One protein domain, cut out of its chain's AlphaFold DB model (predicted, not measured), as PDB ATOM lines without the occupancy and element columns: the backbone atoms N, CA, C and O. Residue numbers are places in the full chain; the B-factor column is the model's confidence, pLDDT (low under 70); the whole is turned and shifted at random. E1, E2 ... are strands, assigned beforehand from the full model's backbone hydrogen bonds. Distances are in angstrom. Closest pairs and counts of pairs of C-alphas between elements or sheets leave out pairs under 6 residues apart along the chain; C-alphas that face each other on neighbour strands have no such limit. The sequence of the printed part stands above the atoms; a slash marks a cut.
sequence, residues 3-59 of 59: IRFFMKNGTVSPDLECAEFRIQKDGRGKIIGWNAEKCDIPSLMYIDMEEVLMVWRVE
ATOM      1  N   ILE A   3      29.899  29.438 -14.094       93.31
ATOM      2  CA  ILE A   3      30.986  28.485 -14.314       93.31
ATOM      3  C   ILE A   3      32.289  29.243 -14.499       93.31
ATOM      4  O   ILE A   3      32.337  30.229 -15.227       93.31
ATOM      5  N   ARG A   4      33.354  28.748 -13.874       92.69
ATOM      6  CA  ARG A   4      34.686  29.343 -13.937       92.69
ATOM      7  C   ARG A   4      35.731  28.286 -14.259       92.69
ATOM      8  O   ARG A   4      35.735  27.212 -13.652       92.69
ATOM      9  N   PHE A   5      36.622  28.604 -15.191       93.00
ATOM     10  CA  PHE A   5      37.762  27.767 -15.541       93.00
ATOM     11  C   PHE A   5      39.010  28.279 -14.832       93.00
ATOM     12  O   PHE A   5      39.304  29.474 -14.839       93.00
ATOM     13  N   PHE A   6      39.751  27.351 -14.240       93.38
ATOM     14  CA  PHE A   6      41.064  27.586 -13.662       93.38
ATOM     15  C   PHE A   6      42.095  26.925 -14.560       93.38
ATOM     16  O   PHE A   6      41.994  25.728 -14.844       93.38
ATOM     17  N   MET A   7      43.078  27.701 -14.995       93.38
ATOM     18  CA  MET A   7      44.108  27.260 -15.927       93.38
ATOM     19  C   MET A   7      45.376  26.852 -15.167       93.38
ATOM     20  O   MET A   7      45.667  27.375 -14.089       93.38
ATOM     21  N   LYS A   8      46.166  25.936 -15.730       94.00
ATOM     22  CA  LYS A   8      47.422  25.445 -15.131       94.00
ATOM     23  C   LYS A   8      48.460  26.544 -14.915       94.00
ATOM     24  O   LYS A   8      49.224  26.480 -13.958       94.00
ATOM     25  N   ASN A   9      48.457  27.565 -15.767       93.50
ATOM     26  CA  ASN A   9      49.324  28.739 -15.647       93.50
ATOM     27  C   ASN A   9      48.893  29.730 -14.540       93.50
ATOM     28  O   ASN A   9      49.484  30.798 -14.420       93.50
ATOM     29  N   GLY A  10      47.858  29.407 -13.755       92.56
ATOM     30  CA  GLY A  10      47.358  30.232 -12.652       92.56
ATOM     31  C   GLY A  10      46.339  31.300 -13.059       92.56
ATOM     32  O   GLY A  10      45.821  31.998 -12.190       92.56
ATOM     33  N   THR A  11      46.020  31.427 -14.351       92.19
ATOM     34  CA  THR A  11      44.952  32.324 -14.818       92.19
ATOM     35  C   THR A  11      43.563  31.736 -14.578       92.19
ATOM     36  O   THR A  11      43.378  30.524 -14.431       92.19
ATOM     37  N   VAL A  12      42.573  32.622 -14.523       91.94
ATOM     38  CA  VAL A  12      41.179  32.288 -14.237       91.94
ATOM     39  C   VAL A  12      40.296  32.956 -15.284       91.94
ATOM     40  O   VAL A  12      40.470  34.144 -15.563       91.94
ATOM     41  N   SER A  13      39.371  32.203 -15.883       88.69
ATOM     42  CA  SER A  13      38.441  32.758 -16.867       88.69
ATOM     43  C   SER A  13      37.434  33.711 -16.210       88.69
ATOM     44  O   SER A  13      37.128  33.564 -15.023       88.69
ATOM     45  N   PRO A  14      36.825  34.625 -16.985       89.12
ATOM     46  CA  PRO A  14      35.555  35.231 -16.606       89.12
ATOM     47  C   PRO A  14      34.498  34.168 -16.281       89.12
ATOM     48  O   PRO A  14      34.590  33.021 -16.740       89.12
ATOM     49  N   ASP A  15      33.487  34.563 -15.510       90.38
ATOM     50  CA  ASP A  15      32.346  33.695 -15.237       90.38
ATOM     51  C   ASP A  15      31.498  33.520 -16.494       90.38
ATOM     52  O   ASP A  15      31.104  34.488 -17.140       90.38
ATOM     53  N   LEU A  16      31.191  32.266 -16.806       89.31
ATOM     54  CA  LEU A  16      30.173  31.895 -17.771       89.31
ATOM     55  C   LEU A  16      28.842  31.716 -17.061       89.31
ATOM     56  O   LEU A  16      28.701  30.830 -16.215       89.31
ATOM     57  N   GLU A  17      27.850  32.513 -17.433       91.75
ATOM     58  CA  GLU A  17      26.490  32.345 -16.938       91.75
ATOM     59  C   GLU A  17      25.694  31.457 -17.885       91.75
ATOM     60  O   GLU A  17      25.243  31.902 -18.929       91.75
ATOM     61  N   CYS A  18      25.506  30.192 -17.515       91.12
ATOM     62  CA  CYS A  18      24.780  29.210 -18.320       91.12
ATOM     63  C   CYS A  18      23.536  28.696 -17.590       91.12
ATOM     64  O   CYS A  18      23.531  28.572 -16.359       91.12
ATOM     65  N   ALA A  19      22.487  28.340 -18.332       92.94
ATOM     66  CA  ALA A  19      21.354  27.605 -17.761       92.94
ATOM     67  C   ALA A  19      21.756  26.157 -17.437       92.94
ATOM     68  O   ALA A  19      21.454  25.652 -16.356       92.94
ATOM     69  N   GLU A  20      22.512  25.535 -18.343       93.12
ATOM     70  CA  GLU A  20      23.050  24.187 -18.195       93.12
ATOM     71  C   GLU A  20      24.524  24.147 -18.605       93.12
ATOM     72  O   GLU A  20      24.934  24.831 -19.540       93.12
ATOM     73  N   PHE A  21      25.322  23.341 -17.903       93.25
ATOM     74  CA  PHE A  21      26.733  23.136 -18.204       93.25
ATOM     75  C   PHE A  21      27.162  21.729 -17.778       93.25
ATOM     76  O   PHE A  21      26.916  21.318 -16.640       93.25
ATOM     77  N   ARG A  22      27.817  20.991 -18.678       94.00
ATOM     78  CA  ARG A  22      28.307  19.627 -18.442       94.00
ATOM     79  C   ARG A  22      29.735  19.469 -18.949       94.00
ATOM     80  O   ARG A  22      30.029  19.772 -20.100       94.00
ATOM     81  N   ILE A  23      30.600  18.919 -18.100       92.94
ATOM     82  CA  ILE A  23      31.970  18.551 -18.466       92.94
ATOM     83  C   ILE A  23      31.989  17.191 -19.158       92.94
ATOM     84  O   ILE A  23      31.392  16.231 -18.672       92.94
ATOM     85  N   GLN A  24      32.743  17.101 -20.249       93.81
ATOM     86  CA  GLN A  24      33.095  15.841 -20.888       93.81
ATOM     87  C   GLN A  24      34.473  15.394 -20.396       93.81
ATOM     88  O   GLN A  24      35.442  16.159 -20.433       93.81
ATOM     89  N   LYS A  25      34.552  14.146 -19.933       92.12
ATOM     90  CA  LYS A  25      35.797  13.515 -19.492       92.12
ATOM     91  C   LYS A  25      36.079  12.275 -20.326       92.12
ATOM     92  O   LYS A  25      35.144  11.607 -20.763       92.12
ATOM     93  N   ASP A  26      37.354  11.962 -20.515       93.62
ATOM     94  CA  ASP A  26      37.761  10.668 -21.058       93.62
ATOM     95  C   ASP A  26      37.645   9.544 -20.006       93.62
ATOM     96  O   ASP A  26      37.304   9.775 -18.841       93.62
ATOM     97  N   GLY A  27      37.970   8.308 -20.399       94.56
ATOM     98  CA  GLY A  27      37.946   7.144 -19.502       94.56
ATOM     99  C   GLY A  27      38.946   7.197 -18.336       94.56
ATOM    100  O   GLY A  27      38.891   6.342 -17.456       94.56
ATOM    101  N   ARG A  28      39.856   8.181 -18.310       91.81
ATOM    102  CA  ARG A  28      40.830   8.424 -17.232       91.81
ATOM    103  C   ARG A  28      40.457   9.633 -16.372       91.81
ATOM    104  O   ARG A  28      41.172   9.950 -15.425       91.81
ATOM    105  N   GLY A  29      39.353  10.311 -16.687       86.44
ATOM    106  CA  GLY A  29      38.902  11.506 -15.986       86.44
ATOM    107  C   GLY A  29      39.549  12.812 -16.462       86.44
ATOM    108  O   GLY A  29      39.245  13.848 -15.865       86.44
ATOM    109  N   LYS A  30      40.385  12.804 -17.518       89.31
ATOM    110  CA  LYS A  30      40.910  14.039 -18.135       89.31
ATOM    111  C   LYS A  30      39.741  14.795 -18.755       89.31
ATOM    112  O   LYS A  30      38.910  14.203 -19.441       89.31
ATOM    113  N   ILE A  31      39.682  16.101 -18.522       90.44
ATOM    114  CA  ILE A  31      38.699  16.978 -19.159       90.44
ATOM    115  C   ILE A  31      39.074  17.114 -20.640       90.44
ATOM    116  O   ILE A  31      40.186  17.527 -20.957       90.44
ATOM    117  N   ILE A  32      38.151  16.761 -21.534       92.50
ATOM    118  CA  ILE A  32      38.365  16.804 -22.994       92.50
ATOM    119  C   ILE A  32      37.432  17.785 -23.706       92.50
ATOM    120  O   ILE A  32      37.630  18.086 -24.877       92.50
ATOM    121  N   GLY A  33      36.422  18.296 -23.005       92.38
ATOM    122  CA  GLY A  33      35.468  19.244 -23.559       92.38
ATOM    123  C   GLY A  33      34.358  19.580 -22.577       92.38
ATOM    124  O   GLY A  33      34.362  19.153 -21.417       92.38
ATOM    125  N   TRP A  34      33.385  20.345 -23.054       91.62
ATOM    126  CA  TRP A  34      32.188  20.709 -22.312       91.62
ATOM    127  C   TRP A  34      31.035  20.988 -23.276       91.62
ATOM    128  O   TRP A  34      31.251  21.373 -24.420       91.62
ATOM    129  N   ASN A  35      29.811  20.786 -22.794       91.69
ATOM    130  CA  ASN A  35      28.582  21.211 -23.456       91.69
ATOM    131  C   ASN A  35      27.855  22.176 -22.530       91.69
ATOM    132  O   ASN A  35      27.810  21.948 -21.318       91.69
ATOM    133  N   ALA A  36      27.249  23.214 -23.088       91.00
ATOM    134  CA  ALA A  36      26.448  24.135 -22.305       91.00
ATOM    135  C   ALA A  36      25.288  24.703 -23.117       91.00
ATOM    136  O   ALA A  36      25.357  24.786 -24.343       91.00
ATOM    137  N   GLU A  37      24.234  25.107 -22.414       92.12
ATOM    138  CA  GLU A  37      23.043  25.698 -23.015       92.12
ATOM    139  C   GLU A  37      22.754  27.074 -22.426       92.12
ATOM    140  O   GLU A  37      22.899  27.298 -21.218       92.12
ATOM    141  N   LYS A  38      22.282  27.978 -23.298       89.81
ATOM    142  CA  LYS A  38      21.884  29.352 -22.953       89.81
ATOM    143  C   LYS A  38      22.956  30.052 -22.109       89.81
ATOM    144  O   LYS A  38      22.659  30.550 -21.026       89.81
ATOM    145  N   CYS A  39      24.201  30.014 -22.582       87.44
ATOM    146  CA  CYS A  39      25.297  30.727 -21.944       87.44
ATOM    147  C   CYS A  39      25.348  32.169 -22.424       87.44
ATOM    148  O   CYS A  39      25.402  32.408 -23.631       87.44
ATOM    149  N   ASP A  40      25.398  33.101 -21.482       86.00
ATOM    150  CA  ASP A  40      25.869  34.448 -21.752       86.00
ATOM    151  C   ASP A  40      27.400  34.429 -21.717       86.00
ATOM    152  O   ASP A  40      28.027  34.210 -20.675       86.00
ATOM    153  N   ILE A  41      28.000  34.539 -22.901       77.25
ATOM    154  CA  ILE A  41      29.446  34.553 -23.083       77.25
ATOM    155  C   ILE A  41      29.816  35.992 -23.462       77.25
ATOM    156  O   ILE A  41      29.596  36.378 -24.612       77.25
ATOM    157  N   PRO A  42      30.390  36.789 -22.541       66.50
ATOM    158  CA  PRO A  42      30.574  38.229 -22.747       66.50
ATOM    159  C   PRO A  42      31.487  38.579 -23.936       66.50
ATOM    160  O   PRO A  42      31.415  39.681 -24.476       66.50
ATOM    161  N   SER A  43      32.339  37.648 -24.371       71.44
ATOM    162  CA  SER A  43      33.178  37.755 -25.568       71.44
ATOM    163  C   SER A  43      33.561  36.366 -26.072       71.44
ATOM    164  O   SER A  43      33.600  35.423 -25.285       71.44
ATOM    165  N   LEU A  44      33.921  36.227 -27.350       70.44
ATOM    166  CA  LEU A  44      34.405  34.953 -27.888       70.44
ATOM    167  C   LEU A  44      35.600  34.443 -27.053       70.44
ATOM    168  O   LEU A  44      36.628  35.114 -26.971       70.44
ATOM    169  N   MET A  45      35.452  33.286 -26.404       74.38
ATOM    170  CA  MET A  45      36.486  32.692 -25.554       74.38
ATOM    171  C   MET A  45      37.045  31.429 -26.197       74.38
ATOM    172  O   MET A  45      36.317  30.472 -26.447       74.38
ATOM    173  N   TYR A  46      38.358  31.424 -26.413       80.94
ATOM    174  CA  TYR A  46      39.108  30.226 -26.763       80.94
ATOM    175  C   TYR A  46      39.710  29.651 -25.488       80.94
ATOM    176  O   TYR A  46      40.578  30.267 -24.872       80.94
ATOM    177  N   ILE A  47      39.222  28.482 -25.080       85.38
ATOM    178  CA  ILE A  47      39.750  27.751 -23.931       85.38
ATOM    179  C   ILE A  47      40.489  26.538 -24.474       85.38
ATOM    180  O   ILE A  47      39.875  25.642 -25.053       85.38
ATOM    181  N   ASP A  48      41.804  26.518 -24.281       88.25
ATOM    182  CA  ASP A  48      42.585  25.312 -24.513       88.25
ATOM    183  C   ASP A  48      42.314  24.319 -23.379       88.25
ATOM    184  O   ASP A  48      42.670  24.551 -22.221       88.25
ATOM    185  N   MET A  49      41.659  23.207 -23.713       88.94
ATOM    186  CA  MET A  49      41.291  22.171 -22.750       88.94
ATOM    187  C   MET A  49      42.509  21.459 -22.154       88.94
ATOM    188  O   MET A  49      42.403  20.902 -21.061       88.94
ATOM    189  N   GLU A  50      43.667  21.486 -22.823       90.00
ATOM    190  CA  GLU A  50      44.904  20.935 -22.267       90.00
ATOM    191  C   GLU A  50      45.443  21.787 -21.115       90.00
ATOM    192  O   GLU A  50      46.063  21.250 -20.191       90.00
ATOM    193  N   GLU A  51      45.137  23.083 -21.124       91.31
ATOM    194  CA  GLU A  51      45.552  24.050 -20.110       91.31
ATOM    195  C   GLU A  51      44.547  24.188 -18.960       91.31
ATOM    196  O   GLU A  51      44.865  24.794 -17.936       91.31
ATOM    197  N   VAL A  52      43.355  23.595 -19.067       92.56
ATOM    198  CA  VAL A  52      42.371  23.593 -17.976       92.56
ATOM    199  C   VAL A  52      42.842  22.671 -16.849       92.56
ATOM    200  O   VAL A  52      43.038  21.468 -17.029       92.56
ATOM    201  N   LEU A  53      42.984  23.238 -15.654       91.69
ATOM    202  CA  LEU A  53      43.260  22.507 -14.419       91.69
ATOM    203  C   LEU A  53      41.961  22.055 -13.744       91.69
ATOM    204  O   LEU A  53      41.850  20.917 -13.292       91.69
ATOM    205  N   MET A  54      40.978  22.953 -13.659       91.94
ATOM    206  CA  MET A  54      39.723  22.715 -12.951       91.94
ATOM    207  C   MET A  54      38.594  23.546 -13.556       91.94
ATOM    208  O   MET A  54      38.807  24.666 -14.014       91.94
ATOM    209  N   VAL A  55      37.374  23.011 -13.494       92.69
ATOM    210  CA  VAL A  55      36.147  23.758 -13.783       92.69
ATOM    211  C   VAL A  55      35.274  23.753 -12.541       92.69
ATOM    212  O   VAL A  55      35.021  22.692 -11.968       92.69
ATOM    213  N   TRP A  56      34.846  24.936 -12.112       93.69
ATOM    214  CA  TRP A  56      34.120  25.136 -10.864       93.69
ATOM    215  C   TRP A  56      32.777  25.814 -11.102       93.69
ATOM    216  O   TRP A  56      32.655  26.689 -11.961       93.69
ATOM    217  N   ARG A  57      31.781  25.435 -10.302       91.62
ATOM    218  CA  ARG A  57      30.499  26.133 -10.224       91.62
ATOM    219  C   ARG A  57      30.578  27.181  -9.117       91.62
ATOM    220  O   ARG A  57      30.720  26.822  -7.954       91.62
ATOM    221  N   VAL A  58      30.499  28.453  -9.488       85.69
ATOM    222  CA  VAL A  58      30.507  29.587  -8.555       85.69
ATOM    223  C   VAL A  58      29.088  29.792  -8.012       85.69
ATOM    224  O   VAL A  58      28.119  29.664  -8.771       85.69
ATOM    225  N   GLU A  59      28.977  30.042  -6.706       75.44
ATOM    226  CA  GLU A  59      27.717  30.401  -6.030       75.44
ATOM    227  C   GLU A  59      27.304  31.849  -6.320       75.44
ATOM    228  O   GLU A  59      28.192  32.733  -6.361       75.44
TER     229      GLU A  59
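What this domain is: This is residues 3 to 59 of the 59 residues of an uncharacterized protein of Clostridiales bacterium (UniProt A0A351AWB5). Two small two-stranded ribbons, the hairpin of E2 and E3 and the pair of E1 and E4, come near each other at few places, and two long unnamed stretches, residues 8 to 19 and 38 to 51, link one ribbon to the other. The printed part has 57 residues with no named helix and four named strands, E1, E2, E3 and E4 along the chain. The sheets, in the orders E2 - E3 and E1 - E4, are both antiparallel; the class is all strand, with 25 of the 57 residues, under half, in named elements. The whole is compact, with a radius of gyration of the C-alphas of 11.1 A, and rounded, spanning 30 by 23 by 23 A.

How they stand to each other: Look first at E2, residues 20 to 25, and E3, residues 31 to 37, an antiparallel hairpin at 163 degrees; N 22 and O 35 are 2.8 A apart, within hydrogen-bond range. Next find E1, residues 3 to 7, and E4, residues 52 to 58, antiparallel at 154 degrees, with N 4 and O 56 within hydrogen-bond range at 2.9 A. Between the ribbons, the closest C-alphas of E3 and E4 are those of Ile 31 and Val 52, 7.7 A apart, and those of E1 and E2 are Ile 3 and Phe 21, 7.9 A apart. E1 and E3 are apart; E2 and E4 are only just apart, at 8.2 A.

Where its parts are: Find C-alpha 20 at (23.050, 24.187, -18.195); from there E2 runs 16.7 A to C-alpha 25. E3 covers 18.3 A. E1 starts at C-alpha 3, (30.986, 28.485, -14.314), and covers 13.3 A. E4 covers 16.3 A and ends at C-alpha 58, (30.507, 29.587, -8.555).

The domain as a whole: The two C-alphas farthest apart are those of Gly 27 and Pro 42, at 32.1 A. The printed part has no cut; the links E1 to E2 and E3 to E4 are long, and E2 to E3 is tight. In the B-factor column you will find residue 42 under 70; the mean pLDDT of the printed part is 89.2.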